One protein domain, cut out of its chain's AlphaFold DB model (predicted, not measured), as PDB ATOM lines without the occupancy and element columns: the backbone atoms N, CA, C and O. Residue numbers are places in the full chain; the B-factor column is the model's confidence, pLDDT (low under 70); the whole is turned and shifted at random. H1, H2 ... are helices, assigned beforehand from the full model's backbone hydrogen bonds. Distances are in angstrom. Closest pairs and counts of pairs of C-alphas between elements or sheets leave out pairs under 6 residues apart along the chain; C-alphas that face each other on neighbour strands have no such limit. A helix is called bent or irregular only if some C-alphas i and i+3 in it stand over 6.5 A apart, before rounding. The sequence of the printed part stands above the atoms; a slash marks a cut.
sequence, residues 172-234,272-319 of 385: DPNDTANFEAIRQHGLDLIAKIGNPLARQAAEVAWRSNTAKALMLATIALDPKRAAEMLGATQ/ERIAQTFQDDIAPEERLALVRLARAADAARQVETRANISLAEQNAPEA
ATOM      1  N   ASP A 172      24.726  -1.041   2.300       90.50
ATOM      2  CA  ASP A 172      25.151  -1.515   3.620       90.50
ATOM      3  C   ASP A 172      23.954  -1.455   4.587       90.50
ATOM      4  O   ASP A 172      23.468  -0.357   4.871       90.50
ATOM      5  N   PRO A 173      23.482  -2.592   5.133       88.19
ATOM      6  CA  PRO A 173      22.354  -2.609   6.061       88.19
ATOM      7  C   PRO A 173      22.625  -1.844   7.369       88.19
ATOM      8  O   PRO A 173      21.682  -1.539   8.095       88.19
ATOM      9  N   ASN A 174      23.883  -1.515   7.686       87.81
ATOM     10  CA  ASN A 174      24.227  -0.687   8.845       87.81
ATOM     11  C   ASN A 174      24.140   0.822   8.560       87.81
ATOM     12  O   ASN A 174      24.130   1.618   9.506       87.81
ATOM     13  N   ASP A 175      24.039   1.234   7.291       89.31
ATOM     14  CA  ASP A 175      23.835   2.631   6.903       89.31
ATOM     15  C   ASP A 175      22.361   3.030   7.065       89.31
ATOM     16  O   ASP A 175      21.587   3.204   6.119       89.31
ATOM     17  N   THR A 176      21.963   3.174   8.329       86.12
ATOM     18  CA  THR A 176      20.590   3.550   8.693       86.12
ATOM     19  C   THR A 176      20.178   4.924   8.163       86.12
ATOM     20  O   THR A 176      18.989   5.161   7.974       86.12
ATOM     21  N   ALA A 177      21.134   5.822   7.901       89.56
ATOM     22  CA  ALA A 177      20.843   7.148   7.365       89.56
ATOM     23  C   ALA A 177      20.451   7.069   5.884       89.56
ATOM     24  O   ALA A 177      19.448   7.665   5.489       89.56
ATOM     25  N   ASN A 178      21.192   6.298   5.083       90.62
ATOM     26  CA  ASN A 178      20.849   6.065   3.682       90.62
ATOM     27  C   ASN A 178      19.520   5.307   3.536       90.62
ATOM     28  O   ASN A 178      18.681   5.687   2.720       90.62
ATOM     29  N   PHE A 179      19.287   4.283   4.366       91.75
ATOM     30  CA  PHE A 179      18.003   3.576   4.390       91.75
ATOM     31  C   PHE A 179      16.826   4.524   4.668       91.75
ATOM     32  O   PHE A 179      15.854   4.531   3.910       91.75
ATOM     33  N   GLU A 180      16.919   5.349   5.715       91.06
ATOM     34  CA  GLU A 180      15.835   6.263   6.081       91.06
ATOM     35  C   GLU A 180      15.617   7.336   5.007       91.06
ATOM     36  O   GLU A 180      14.477   7.661   4.687       91.06
ATOM     37  N   ALA A 181      16.688   7.830   4.379       93.62
ATOM     38  CA  ALA A 181      16.581   8.766   3.265       93.62
ATOM     39  C   ALA A 181      15.806   8.167   2.077       93.62
ATOM     40  O   ALA A 181      14.901   8.815   1.546       93.62
ATOM     41  N   ILE A 182      16.103   6.920   1.687       93.56
ATOM     42  CA  ILE A 182      15.365   6.215   0.624       93.56
ATOM     43  C   ILE A 182      13.903   6.019   1.036       93.56
ATOM     44  O   ILE A 182      12.993   6.286   0.247       93.56
ATOM     45  N   ARG A 183      13.665   5.579   2.278       92.25
ATOM     46  CA  ARG A 183      12.321   5.345   2.817       92.25
ATOM     47  C   ARG A 183      11.468   6.616   2.792       92.25
ATOM     48  O   ARG A 183      10.344   6.559   2.291       92.25
ATOM     49  N   GLN A 184      11.997   7.745   3.266       94.50
ATOM     50  CA  GLN A 184      11.295   9.034   3.267       94.50
ATOM     51  C   GLN A 184      11.038   9.552   1.853       94.50
ATOM     52  O   GLN A 184       9.913   9.935   1.544       94.50
ATOM     53  N   HIS A 185      12.019   9.457   0.952       94.25
ATOM     54  CA  HIS A 185      11.824   9.863  -0.441       94.25
ATOM     55  C   HIS A 185      10.683   9.084  -1.126       94.25
ATOM     56  O   HIS A 185       9.912   9.650  -1.905       94.25
ATOM     57  N   GLY A 186      10.532   7.790  -0.823       94.56
ATOM     58  CA  GLY A 186       9.396   7.001  -1.305       94.56
ATOM     59  C   GLY A 186       8.052   7.460  -0.731       94.56
ATOM     60  O   GLY A 186       7.088   7.585  -1.484       94.56
ATOM     61  N   LEU A 187       7.991   7.786   0.566       94.69
ATOM     62  CA  LEU A 187       6.782   8.328   1.205       94.69
ATOM     63  C   LEU A 187       6.384   9.690   0.616       94.69
ATOM     64  O   LEU A 187       5.207   9.910   0.330       94.69
ATOM     65  N   ASP A 188       7.355  10.567   0.353       95.56
ATOM     66  CA  ASP A 188       7.135  11.864  -0.297       95.56
ATOM     67  C   ASP A 188       6.580  11.719  -1.720       95.56
ATOM     68  O   ASP A 188       5.786  12.545  -2.182       95.56
ATOM     69  N   LEU A 189       6.997  10.674  -2.442       93.88
ATOM     70  CA  LEU A 189       6.448  10.362  -3.757       93.88
ATOM     71  C   LEU A 189       5.030   9.788  -3.652       93.88
ATOM     72  O   LEU A 189       4.146  10.241  -4.377       93.88
ATOM     73  N   ILE A 190       4.792   8.849  -2.732       94.31
ATOM     74  CA  ILE A 190       3.461   8.279  -2.473       94.31
ATOM     75  C   ILE A 190       2.465   9.380  -2.103       94.31
ATOM     76  O   ILE A 190       1.340   9.378  -2.598       94.31
ATOM     77  N   ALA A 191       2.878  10.377  -1.318       95.00
ATOM     78  CA  ALA A 191       2.037  11.515  -0.955       95.00
ATOM     79  C   ALA A 191       1.484  12.287  -2.172       95.00
ATOM     80  O   ALA A 191       0.454  12.956  -2.054       95.00
ATOM     81  N   LYS A 192       2.126  12.170  -3.345       93.38
ATOM     82  CA  LYS A 192       1.701  12.795  -4.608       93.38
ATOM     83  C   LYS A 192       0.708  11.949  -5.413       93.38
ATOM     84  O   LYS A 192       0.124  12.488  -6.352       93.38
ATOM     85  N   ILE A 193       0.482  10.679  -5.058       91.81
ATOM     86  CA  ILE A 193      -0.538   9.823  -5.693       91.81
ATOM     87  C   ILE A 193      -1.912  10.454  -5.478       91.81
ATOM     88  O   ILE A 193      -2.282  10.769  -4.342       91.81
ATOM     89  N   GLY A 194      -2.671  10.654  -6.554       89.06
ATOM     90  CA  GLY A 194      -3.951  11.361  -6.512       89.06
ATOM     91  C   GLY A 194      -5.039  10.570  -5.789       89.06
ATOM     92  O   GLY A 194      -5.773  11.130  -4.973       89.06
ATOM     93  N   ASN A 195      -5.117   9.266  -6.056       89.44
ATOM     94  CA  ASN A 195      -6.125   8.386  -5.480       89.44
ATOM     95  C   ASN A 195      -5.801   8.068  -3.998       89.44
ATOM     96  O   ASN A 195      -4.757   7.477  -3.714       89.44
ATOM     97  N   PRO A 196      -6.675   8.422  -3.035       91.12
ATOM     98  CA  PRO A 196      -6.390   8.264  -1.608       91.12
ATOM     99  C   PRO A 196      -6.314   6.799  -1.157       91.12
ATOM    100  O   PRO A 196      -5.507   6.477  -0.288       91.12
ATOM    101  N   LEU A 197      -7.116   5.909  -1.752       90.19
ATOM    102  CA  LEU A 197      -7.075   4.479  -1.436       90.19
ATOM    103  C   LEU A 197      -5.794   3.844  -1.979       90.19
ATOM    104  O   LEU A 197      -5.125   3.103  -1.261       90.19
ATOM    105  N   ALA A 198      -5.415   4.188  -3.215       89.75
ATOM    106  CA  ALA A 198      -4.156   3.739  -3.805       89.75
ATOM    107  C   ALA A 198      -2.952   4.259  -3.009       89.75
ATOM    108  O   ALA A 198      -2.034   3.501  -2.718       89.75
ATOM    109  N   ARG A 199      -2.993   5.525  -2.573       94.19
ATOM    110  CA  ARG A 199      -1.968   6.128  -1.711       94.19
ATOM    111  C   ARG A 199      -1.788   5.349  -0.409       94.19
ATOM    112  O   ARG A 199      -0.663   5.018  -0.054       94.19
ATOM    113  N   GLN A 200      -2.880   5.046   0.289       93.69
ATOM    114  CA  GLN A 200      -2.822   4.303   1.550       93.69
ATOM    115  C   GLN A 200      -2.277   2.884   1.344       93.69
ATOM    116  O   GLN A 200      -1.437   2.425   2.118       93.69
ATOM    117  N   ALA A 201      -2.723   2.196   0.289       91.50
ATOM    118  CA  ALA A 201      -2.222   0.870  -0.056       91.50
ATOM    119  C   ALA A 201      -0.721   0.898  -0.393       91.50
ATOM    120  O   ALA A 201       0.037   0.066   0.109       91.50
ATOM    121  N   ALA A 202      -0.284   1.885  -1.181       94.31
ATOM    122  CA  ALA A 202       1.116   2.085  -1.537       94.31
ATOM    123  C   ALA A 202       1.980   2.394  -0.310       94.31
ATOM    124  O   ALA A 202       3.070   1.849  -0.195       94.31
ATOM    125  N   GLU A 203       1.498   3.199   0.642       94.12
ATOM    126  CA  GLU A 203       2.230   3.491   1.879       94.12
ATOM    127  C   GLU A 203       2.473   2.235   2.724       94.12
ATOM    128  O   GLU A 203       3.595   1.997   3.179       94.12
ATOM    129  N   VAL A 204       1.439   1.412   2.920       92.00
ATOM    130  CA  VAL A 204       1.560   0.161   3.682       92.00
ATOM    131  C   VAL A 204       2.516  -0.806   2.982       92.00
ATOM    132  O   VAL A 204       3.427  -1.342   3.618       92.00
ATOM    133  N   ALA A 205       2.349  -0.991   1.668       92.88
ATOM    134  CA  ALA A 205       3.225  -1.844   0.869       92.88
ATOM    135  C   ALA A 205       4.680  -1.357   0.921       92.88
ATOM    136  O   ALA A 205       5.585  -2.150   1.168       92.88
ATOM    137  N   TRP A 206       4.900  -0.050   0.787       95.62
ATOM    138  CA  TRP A 206       6.220   0.569   0.791       95.62
ATOM    139  C   TRP A 206       6.978   0.348   2.096       95.62
ATOM    140  O   TRP A 206       8.135  -0.080   2.086       95.62
ATOM    141  N   ARG A 207       6.324   0.595   3.237       92.50
ATOM    142  CA  ARG A 207       6.914   0.356   4.562       92.50
ATOM    143  C   ARG A 207       7.331  -1.105   4.719       92.50
ATOM    144  O   ARG A 207       8.455  -1.381   5.132       92.50
ATOM    145  N   SER A 208       6.465  -2.026   4.302       92.38
ATOM    146  CA  SER A 208       6.748  -3.459   4.370       92.38
ATOM    147  C   SER A 208       7.883  -3.883   3.433       92.38
ATOM    148  O   SER A 208       8.828  -4.553   3.852       92.38
ATOM    149  N   ASN A 209       7.844  -3.462   2.169       94.19
ATOM    150  CA  ASN A 209       8.808  -3.857   1.144       94.19
ATOM    151  C   ASN A 209      10.209  -3.300   1.415       94.19
ATOM    152  O   ASN A 209      11.200  -4.012   1.242       94.19
ATOM    153  N   THR A 210      10.312  -2.060   1.897       94.69
ATOM    154  CA  THR A 210      11.599  -1.471   2.298       94.69
ATOM    155  C   THR A 210      12.193  -2.169   3.517       94.69
ATOM    156  O   THR A 210      13.379  -2.501   3.503       94.69
ATOM    157  N   ALA A 211      11.381  -2.477   4.535       91.62
ATOM    158  CA  ALA A 211      11.825  -3.249   5.694       91.62
ATOM    159  C   ALA A 211      12.303  -4.657   5.288       91.62
ATOM    160  O   ALA A 211      13.335  -5.132   5.771       91.62
ATOM    161  N   LYS A 212      11.597  -5.318   4.357       91.81
ATOM    162  CA  LYS A 212      12.002  -6.628   3.819       91.81
ATOM    163  C   LYS A 212      13.326  -6.538   3.078       91.81
ATOM    164  O   LYS A 212      14.202  -7.362   3.320       91.81
ATOM    165  N   ALA A 213      13.486  -5.547   2.204       94.06
ATOM    166  CA  ALA A 213      14.720  -5.342   1.451       94.06
ATOM    167  C   ALA A 213      15.923  -5.129   2.382       94.06
ATOM    168  O   ALA A 213      16.976  -5.730   2.171       94.06
ATOM    169  N   LEU A 214      15.750  -4.348   3.453       92.81
ATOM    170  CA  LEU A 214      16.785  -4.139   4.465       92.81
ATOM    171  C   LEU A 214      17.139  -5.440   5.202       92.81
ATOM    172  O   LEU A 214      18.314  -5.740   5.417       92.81
ATOM    173  N   MET A 215      16.138  -6.252   5.551       91.12
ATOM    174  CA  MET A 215      16.381  -7.547   6.189       91.12
ATOM    175  C   MET A 215      17.098  -8.522   5.246       91.12
ATOM    176  O   MET A 215      18.007  -9.228   5.671       91.12
ATOM    177  N   LEU A 216      16.756  -8.532   3.955       91.88
ATOM    178  CA  LEU A 216      17.464  -9.330   2.951       91.88
ATOM    179  C   LEU A 216      18.930  -8.895   2.802       91.88
ATOM    180  O   LEU A 216      19.807  -9.758   2.767       91.88
ATOM    181  N   ALA A 217      19.209  -7.586   2.796       93.25
ATOM    182  CA  ALA A 217      20.580  -7.068   2.829       93.25
ATOM    183  C   ALA A 217      21.325  -7.515   4.100       93.25
ATOM    184  O   ALA A 217      22.478  -7.942   4.040       93.25
ATOM    185  N   THR A 218      20.643  -7.493   5.250       91.50
ATOM    186  CA  THR A 218      21.200  -7.950   6.534       91.50
ATOM    187  C   THR A 218      21.537  -9.440   6.499       91.50
ATOM    188  O   THR A 218      22.633  -9.820   6.902       91.50
ATOM    189  N   ILE A 219      20.646 -10.282   5.960       91.69
ATOM    190  CA  ILE A 219      20.888 -11.722   5.778       91.69
ATOM    191  C   ILE A 219      22.091 -11.960   4.864       91.69
ATOM    192  O   ILE A 219      22.902 -12.835   5.152       91.69
ATOM    193  N   ALA A 220      22.226 -11.197   3.777       91.44
ATOM    194  CA  ALA A 220      23.351 -11.339   2.859       91.44
ATOM    195  C   ALA A 220      24.695 -10.981   3.519       91.44
ATOM    196  O   ALA A 220      25.695 -11.662   3.285       91.44
ATOM    197  N   LEU A 221      24.724  -9.943   4.363       91.44
ATOM    198  CA  LEU A 221      25.929  -9.513   5.074       91.44
ATOM    199  C   LEU A 221      26.298 -10.465   6.227       91.44
ATOM    200  O   LEU A 221      27.436 -10.943   6.325       91.44
ATOM    201  N   ASP A 222      25.335 -10.730   7.108       90.81
ATOM    202  CA  ASP A 222      25.497 -11.540   8.312       90.81
ATOM    203  C   ASP A 222      24.211 -12.340   8.607       90.81
ATOM    204  O   ASP A 222      23.319 -11.878   9.330       90.81
ATOM    205  N   PRO A 223      24.117 -13.572   8.069       90.56
ATOM    206  CA  PRO A 223      22.960 -14.438   8.264       90.56
ATOM    207  C   PRO A 223      22.655 -14.746   9.734       90.56
ATOM    208  O   PRO A 223      21.490 -14.900  10.107       90.56
ATOM    209  N   LYS A 224      23.691 -14.840  10.576       87.75
ATOM    210  CA  LYS A 224      23.539 -15.179  11.991       87.75
ATOM    211  C   LYS A 224      22.943 -14.004  12.754       87.75
ATOM    212  O   LYS A 224      21.936 -14.175  13.439       87.75
ATOM    213  N   ARG A 225      23.502 -12.807  12.564       85.56
ATOM    214  CA  ARG A 225      22.958 -11.571  13.140       85.56
ATOM    215  C   ARG A 225      21.527 -11.317  12.673       85.56
ATOM    216  O   ARG A 225      20.677 -10.975  13.488       85.56
ATOM    217  N   ALA A 226      21.233 -11.548  11.393       87.25
ATOM    218  CA  ALA A 226      19.870 -11.445  10.885       87.25
ATOM    219  C   ALA A 226      18.923 -12.414  11.612       87.25
ATOM    220  O   ALA A 226      17.862 -12.003  12.067       87.25
ATOM    221  N   ALA A 227      19.307 -13.682  11.796       84.62
ATOM    222  CA  ALA A 227      18.495 -14.645  12.540       84.62
ATOM    223  C   ALA A 227      18.235 -14.193  13.993       84.62
ATOM    224  O   ALA A 227      17.104 -14.297  14.469       84.62
ATOM    225  N   GLU A 228      19.243 -13.646  14.674       83.62
ATOM    226  CA  GLU A 228      19.112 -13.104  16.033       83.62
ATOM    227  C   GLU A 228      18.133 -11.918  16.087       83.62
ATOM    228  O   GLU A 228      17.225 -11.910  16.920       83.62
ATOM    229  N   MET A 229      18.242 -10.966  15.151       81.38
ATOM    230  CA  MET A 229      17.318  -9.825  15.024       81.38
ATOM    231  C   MET A 229      15.877 -10.257  14.731       81.38
ATOM    232  O   MET A 229      14.924  -9.603  15.151       81.38
ATOM    233  N   LEU A 230      15.715 -11.385  14.040       80.69
ATOM    234  CA  LEU A 230      14.426 -11.997  13.738       80.69
ATOM    235  C   LEU A 230      13.846 -12.815  14.911       80.69
ATOM    236  O   LEU A 230      12.804 -13.454  14.760       80.69
ATOM    237  N   GLY A 231      14.504 -12.818  16.076       72.62
ATOM    238  CA  GLY A 231      14.053 -13.537  17.269       72.62
ATOM    239  C   GLY A 231      14.375 -15.033  17.256       72.62
ATOM    240  O   GLY A 231      13.849 -15.784  18.077       72.62
ATOM    241  N   ALA A 232      15.244 -15.498  16.353       63.47
ATOM    242  CA  ALA A 232      15.770 -16.853  16.412       63.47
ATOM    243  C   ALA A 232      16.910 -16.919  17.436       63.47
ATOM    244  O   ALA A 232      18.084 -16.891  17.081       63.47
ATOM    245  N   THR A 233      16.579 -17.067  18.717       48.69
ATOM    246  CA  THR A 233      17.566 -17.510  19.709       48.69
ATOM    247  C   THR A 233      18.084 -18.891  19.307       48.69
ATOM    248  O   THR A 233      17.329 -19.868  19.331       48.69
ATOM    249  N   GLN A 234      19.359 -18.995  18.915       43.09
ATOM    250  CA  GLN A 234      20.038 -20.290  18.889       43.09
ATOM    251  C   GLN A 234      20.116 -20.816  20.332       43.09
ATOM    252  O   GLN A 234      20.393 -20.026  21.242       43.09
ATOM    253  N   GLU A 272      18.893  -1.415  17.093       70.25
ATOM    254  CA  GLU A 272      17.558  -1.365  17.697       70.25
ATOM    255  C   GLU A 272      16.552  -0.662  16.770       70.25
ATOM    256  O   GLU A 272      15.401  -1.090  16.687       70.25
ATOM    257  N   ARG A 273      16.984   0.359  16.009       68.75
ATOM    258  CA  ARG A 273      16.135   1.015  14.997       68.75
ATOM    259  C   ARG A 273      15.742   0.057  13.876       68.75
ATOM    260  O   ARG A 273      14.562  -0.037  13.559       68.75
ATOM    261  N   ILE A 274      16.701  -0.687  13.324       69.75
ATOM    262  CA  ILE A 274      16.439  -1.669  12.257       69.75
ATOM    263  C   ILE A 274      15.504  -2.779  12.759       69.75
ATOM    264  O   ILE A 274      14.549  -3.148  12.073       69.75
ATOM    265  N   ALA A 275      15.750  -3.295  13.967       71.12
ATOM    266  CA  ALA A 275      14.911  -4.325  14.574       71.12
ATOM    267  C   ALA A 275      13.473  -3.834  14.813       71.12
ATOM    268  O   ALA A 275      12.527  -4.586  14.583       71.12
ATOM    269  N   GLN A 276      13.294  -2.574  15.217       75.69
ATOM    270  CA  GLN A 276      11.972  -1.984  15.408       75.69
ATOM    271  C   GLN A 276      11.227  -1.782  14.080       75.69
ATOM    272  O   GLN A 276      10.082  -2.209  13.966       75.69
ATOM    273  N   THR A 277      11.882  -1.232  13.050       73.19
ATOM    274  CA  THR A 277      11.292  -1.092  11.702       73.19
ATOM    275  C   THR A 277      10.795  -2.436  11.164       73.19
ATOM    276  O   THR A 277       9.706  -2.537  10.610       73.19
ATOM    277  N   PHE A 278      11.563  -3.501  11.387       76.12
ATOM    278  CA  PHE A 278      11.171  -4.857  11.019       76.12
ATOM    279  C   PHE A 278       9.957  -5.380  11.814       76.12
ATOM    280  O   PHE A 278       9.088  -6.065  11.264       76.12
ATOM    281  N   GLN A 279       9.892  -5.099  13.117       77.88
ATOM    282  CA  GLN A 279       8.795  -5.552  13.976       77.88
ATOM    283  C   GLN A 279       7.470  -4.843  13.671       77.88
ATOM    284  O   GLN A 279       6.411  -5.473  13.759       77.88
ATOM    285  N   ASP A 280       7.529  -3.577  13.274       81.81
ATOM    286  CA  ASP A 280       6.337  -2.769  13.032       81.81
ATOM    287  C   ASP A 280       5.794  -2.936  11.598       81.81
ATOM    288  O   ASP A 280       4.578  -2.944  11.407       81.81
ATOM    289  N   ASP A 281       6.664  -3.141  10.598       86.56
ATOM    290  CA  ASP A 281       6.274  -3.055   9.178       86.56
ATOM    291  C   ASP A 281       6.151  -4.408   8.438       86.56
ATOM    292  O   ASP A 281       5.711  -4.447   7.285       86.56
ATOM    293  N   ILE A 282       6.534  -5.537   9.053       84.88
ATOM    294  CA  ILE A 282       6.490  -6.866   8.405       84.88
ATOM    295  C   ILE A 282       5.528  -7.807   9.123       84.88
ATOM    296  O   ILE A 282       5.592  -7.990  10.342       84.88
ATOM    297  N   ALA A 283       4.664  -8.460   8.345       84.25
ATOM    298  CA  ALA A 283       3.659  -9.373   8.864       84.25
ATOM    299  C   ALA A 283       4.295 -10.642   9.484       84.25
ATOM    300  O   ALA A 283       5.293 -11.146   8.958       84.25
ATOM    301  N   PRO A 284       3.748 -11.187  10.593       82.12
ATOM    302  CA  PRO A 284       4.322 -12.327  11.320       82.12
ATOM    303  C   PRO A 284       4.717 -13.535  10.459       82.12
ATOM    304  O   PRO A 284       5.774 -14.130  10.673       82.12
ATOM    305  N   GLU A 285       3.892 -13.889   9.482       83.12
ATOM    306  CA  GLU A 285       4.102 -15.006   8.567       83.12
ATOM    307  C   GLU A 285       5.332 -14.811   7.669       83.12
ATOM    308  O   GLU A 285       6.113 -15.743   7.459       83.12
ATOM    309  N   GLU A 286       5.572 -13.587   7.208       84.69
ATOM    310  CA  GLU A 286       6.727 -13.243   6.377       84.69
ATOM    311  C   GLU A 286       8.012 -13.218   7.207       84.69
ATOM    312  O   GLU A 286       9.078 -13.611   6.727       84.69
ATOM    313  N   ARG A 287       7.912 -12.858   8.495       84.81
ATOM    314  CA  ARG A 287       9.044 -12.944   9.427       84.81
ATOM    315  C   ARG A 287       9.552 -14.373   9.563       84.81
ATOM    316  O   ARG A 287      10.759 -14.599   9.529       84.81
ATOM    317  N   LEU A 288       8.650 -15.351   9.660       86.06
ATOM    318  CA  LEU A 288       9.028 -16.766   9.735       86.06
ATOM    319  C   LEU A 288       9.757 -17.236   8.470       86.06
ATOM    320  O   LEU A 288      10.711 -18.013   8.566       86.06
ATOM    321  N   ALA A 289       9.338 -16.765   7.293       88.81
ATOM    322  CA  ALA A 289      10.032 -17.056   6.042       88.81
ATOM    323  C   ALA A 289      11.454 -16.471   6.039       88.81
ATOM    324  O   ALA A 289      12.405 -17.176   5.695       88.81
ATOM    325  N   LEU A 290      11.622 -15.232   6.512       89.31
ATOM    326  CA  LEU A 290      12.931 -14.584   6.633       89.31
ATOM    327  C   LEU A 290      13.837 -15.277   7.664       89.31
ATOM    328  O   LEU A 290      15.025 -15.439   7.404       89.31
ATOM    329  N   VAL A 291      13.293 -15.785   8.777       88.88
ATOM    330  CA  VAL A 291      14.057 -16.600   9.748       88.88
ATOM    331  C   VAL A 291      14.605 -17.861   9.089       88.88
ATOM    332  O   VAL A 291      15.769 -18.218   9.279       88.88
ATOM    333  N   ARG A 292      13.766 -18.564   8.318       89.00
ATOM    334  CA  ARG A 292      14.184 -19.777   7.599       89.00
ATOM    335  C   ARG A 292      15.272 -19.457   6.580       89.00
ATOM    336  O   ARG A 292      16.252 -20.194   6.509       89.00
ATOM    337  N   LEU A 293      15.124 -18.351   5.853       92.12
ATOM    338  CA  LEU A 293      16.117 -17.878   4.893       92.12
ATOM    339  C   LEU A 293      17.453 -17.550   5.573       92.12
ATOM    340  O   LEU A 293      18.489 -18.025   5.119       92.12
ATOM    341  N   ALA A 294      17.429 -16.820   6.691       91.25
ATOM    342  CA  ALA A 294      18.621 -16.474   7.462       91.25
ATOM    343  C   ALA A 294      19.372 -17.726   7.947       91.25
ATOM    344  O   ALA A 294      20.579 -17.848   7.756       91.25
ATOM    345  N   ARG A 295      18.651 -18.712   8.497       90.38
ATOM    346  CA  ARG A 295      19.244 -19.991   8.933       90.38
ATOM    347  C   ARG A 295      19.838 -20.791   7.774       90.38
ATOM    348  O   ARG A 295      20.902 -21.383   7.930       90.38
ATOM    349  N   ALA A 296      19.163 -20.822   6.626       92.19
ATOM    350  CA  ALA A 296      19.668 -21.505   5.438       92.19
ATOM    351  C   ALA A 296      20.942 -20.835   4.900       92.19
ATOM    352  O   ALA A 296      21.903 -21.529   4.568       92.19
ATOM    353  N   ALA A 297      20.975 -19.500   4.870       92.38
ATOM    354  CA  ALA A 297      22.147 -18.730   4.466       92.38
ATOM    355  C   ALA A 297      23.327 -18.919   5.438       92.38
ATOM    356  O   ALA A 297      24.459 -19.102   4.990       92.38
ATOM    357  N   ASP A 298      23.074 -18.958   6.753       92.25
ATOM    358  CA  ASP A 298      24.106 -19.254   7.757       92.25
ATOM    359  C   ASP A 298      24.698 -20.655   7.549       92.25
ATOM    360  O   ASP A 298      25.914 -20.823   7.449       92.25
ATOM    361  N   ALA A 299      23.838 -21.666   7.391       90.25
ATOM    362  CA  ALA A 299      24.272 -23.035   7.133       90.25
ATOM    363  C   ALA A 299      25.108 -23.145   5.844       90.25
ATOM    364  O   ALA A 299      26.158 -23.790   5.848       90.25
ATOM    365  N   ALA A 300      24.689 -22.483   4.760       90.62
ATOM    366  CA  ALA A 300      25.437 -22.450   3.504       90.62
ATOM    367  C   ALA A 300      26.831 -21.822   3.687       90.62
ATOM    368  O   ALA A 300      27.830 -22.408   3.265       90.62
ATOM    369  N   ARG A 301      26.916 -20.693   4.400       89.81
ATOM    370  CA  ARG A 301      28.183 -20.010   4.703       89.81
ATOM    371  C   ARG A 301      29.119 -20.874   5.550       89.81
ATOM    372  O   ARG A 301      30.330 -20.887   5.321       89.81
ATOM    373  N   GLN A 302      28.584 -21.630   6.510       90.38
ATOM    374  CA  GLN A 302      29.373 -22.577   7.306       90.38
ATOM    375  C   GLN A 302      29.938 -23.720   6.451       90.38
ATOM    376  O   GLN A 302      31.099 -24.097   6.626       90.38
ATOM    377  N   VAL A 303      29.145 -24.263   5.523       92.69
ATOM    378  CA  VAL A 303      29.597 -25.305   4.588       92.69
ATOM    379  C   VAL A 303      30.699 -24.772   3.674       92.69
ATOM    380  O   VAL A 303      31.745 -25.411   3.568       92.69
ATOM    381  N   GLU A 304      30.514 -23.591   3.084       89.94
ATOM    382  CA  GLU A 304      31.523 -22.937   2.244       89.94
ATOM    383  C   GLU A 304      32.826 -22.693   3.016       89.94
ATOM    384  O   GLU A 304      33.910 -23.036   2.549       89.94
ATOM    385  N   THR A 305      32.724 -22.190   4.248       88.50
ATOM    386  CA  THR A 305      33.888 -21.978   5.115       88.50
ATOM    387  C   THR A 305      34.639 -23.290   5.358       88.50
ATOM    388  O   THR A 305      35.861 -23.337   5.225       88.50
ATOM    389  N   ARG A 306      33.929 -24.386   5.667       90.12
ATOM    390  CA  ARG A 306      34.543 -25.712   5.865       90.12
ATOM    391  C   ARG A 306      35.169 -26.265   4.585       90.12
ATOM    392  O   ARG A 306      36.232 -26.882   4.659       90.12
ATOM    393  N   ALA A 307      34.545 -26.044   3.432       90.94
ATOM    394  CA  ALA A 307      35.088 -26.436   2.136       90.94
ATOM    395  C   ALA A 307      36.382 -25.667   1.823       90.94
ATOM    396  O   ALA A 307      37.388 -26.289   1.493       90.94
ATOM    397  N   ASN A 308      36.396 -24.347   2.032       85.62
ATOM    398  CA  ASN A 308      37.580 -23.505   1.839       85.62
ATOM    399  C   ASN A 308      38.723 -23.883   2.788       85.62
ATOM    400  O   ASN A 308      39.872 -23.941   2.358       85.62
ATOM    401  N   ILE A 309      38.422 -24.208   4.053       85.25
ATOM    402  CA  ILE A 309      39.418 -24.750   4.993       85.25
ATOM    403  C   ILE A 309      39.969 -26.078   4.469       85.25
ATOM    404  O   ILE A 309      41.181 -26.250   4.410       85.25
ATOM    405  N   SER A 310      39.100 -26.993   4.035       87.31
ATOM    406  CA  SER A 310      39.521 -28.305   3.524       87.31
ATOM    407  C   SER A 310      40.389 -28.184   2.266       87.31
ATOM    408  O   SER A 310      41.343 -28.938   2.100       87.31
ATOM    409  N   LEU A 311      40.083 -27.227   1.385       85.62
ATOM    410  CA  LEU A 311      40.873 -26.933   0.190       85.62
ATOM    411  C   LEU A 311      42.227 -26.310   0.552       85.62
ATOM    412  O   LEU A 311      43.259 -26.727   0.029       85.62
ATOM    413  N   ALA A 312      42.245 -25.354   1.483       78.31
ATOM    414  CA  ALA A 312      43.483 -24.770   1.987       78.31
ATOM    415  C   ALA A 312      44.378 -25.832   2.651       78.31
ATOM    416  O   ALA A 312      45.582 -25.843   2.415       78.31
ATOM    417  N   GLU A 313      43.802 -26.763   3.417       80.88
ATOM    418  CA  GLU A 313      44.524 -27.897   4.009       80.88
ATOM    419  C   GLU A 313      45.136 -28.828   2.949       80.88
ATOM    420  O   GLU A 313      46.246 -29.324   3.145       80.88
ATOM    421  N   GLN A 314      44.449 -29.051   1.825       82.19
ATOM    422  CA  GLN A 314      44.957 -29.862   0.710       82.19
ATOM    423  C   GLN A 314      46.090 -29.174  -0.056       82.19
ATOM    424  O   GLN A 314      47.054 -29.840  -0.424       82.19
ATOM    425  N   ASN A 315      45.995 -27.858  -0.256       80.75
ATOM    426  CA  ASN A 315      46.982 -27.076  -1.007       80.75
ATOM    427  C   ASN A 315      48.189 -26.651  -0.150       80.75
ATOM    428  O   ASN A 315      49.240 -26.296  -0.684       80.75
ATOM    429  N   ALA A 316      48.071 -26.697   1.184       75.81
ATOM    430  CA  ALA A 316      49.129 -26.280   2.105       75.81
ATOM    431  C   ALA A 316      50.481 -26.997   1.887       75.81
ATOM    432  O   ALA A 316      51.499 -26.308   1.887       75.81
ATOM    433  N   PRO A 317      50.559 -28.328   1.665       77.19
ATOM    434  CA  PRO A 317      51.837 -29.004   1.438       77.19
ATOM    435  C   PRO A 317      52.581 -28.535   0.181       77.19
ATOM    436  O   PRO A 317      53.807 -28.534   0.178       77.19
ATOM    437  N   GLU A 318      51.866 -28.160  -0.881       72.88
ATOM    438  CA  GLU A 318      52.457 -27.651  -2.127       72.88
ATOM    439  C   GLU A 318      52.916 -26.198  -1.959       72.88
ATOM    440  O   GLU A 318      54.069 -25.881  -2.239       72.88
ATOM    441  N   ALA A 319      52.092 -25.350  -1.333       66.50
ATOM    442  CA  ALA A 319      52.468 -23.975  -1.002       66.50
ATOM    443  C   ALA A 319      53.708 -23.888  -0.084       66.50
ATOM    444  O   ALA A 319      54.530 -22.981  -0.226       66.50
TER     445      ALA A 319
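AT A GLANCE: This is residues 172 to 234 and 272 to 319 of the 385 residues of an uncharacterized protein of Mesorhizobium sp. STM 4661 (UniProt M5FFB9). A long helix, H5, runs the same way as H2 and overlaps it over a short stretch, and residues 302 to 319 of H5 stick out as a free arm. H1 folds back along H2 as a helical hairpin, and the short helices H3 and H4 pack on H2. The 111 printed residues are all helix in class, with five named helices, H1 to H5 in chain order, and no named strand. The whole is loose, with a radius of gyration of the C-alphas of 18.9 A, and spans 69 by 27 by 23 A.

IN THESE COORDINATES: H5, residues 284 to 319, is 51.0 A long and ends at C-alpha 319 (52.468, -23.975, -1.002). It is only just irregular, C-alphas 314 and 317 being 7.0 A apart, with a kink of 28 degrees near residue 313. H2, residues 196 to 221, is 37.5 A long. H1, residues 176 to 190, is 21.0 A long and begins at C-alpha 176 (20.590, 3.550, 8.693). H3 is residues 223 to 229, 9.9 A, and H4 residues 272 to 281, 14.2 A.

HOW THE PARTS SIT: H2 is the hub, touching four helices. Its residues 215 to 220 touch residues 290 to 297 of H5 at a shallow tilt of 24 degrees, the closest C-alphas being Ile 219 and Ala 294, 5.5 A. H1 touches H2 at 21 degrees, opposite ways, with C-alphas 190 and 199 closest at 5.9 A. H4 touches residues 204 to 215 of H2, C-alphas 281 and 208 being closest at 4.8 A. H3 touches H2, C-alphas 226 and 219 being closest at 5.2 A. H1 and H5 are apart. Every O i to N i+4 pair is within hydrogen-bond range in H1, H2, H3 and H4, and 30 of 32 in H5.

THE WHOLE: C-alphas 195 and 317 are the two farthest apart, 69.3 A. Residues 235 to 271 are not printed, and C-alphas 234 and 272 are 19.1 A apart across the cut. The links printed whole are tight. Confidence is under 70 at residues 232 to 234, 273 to 274 and 319.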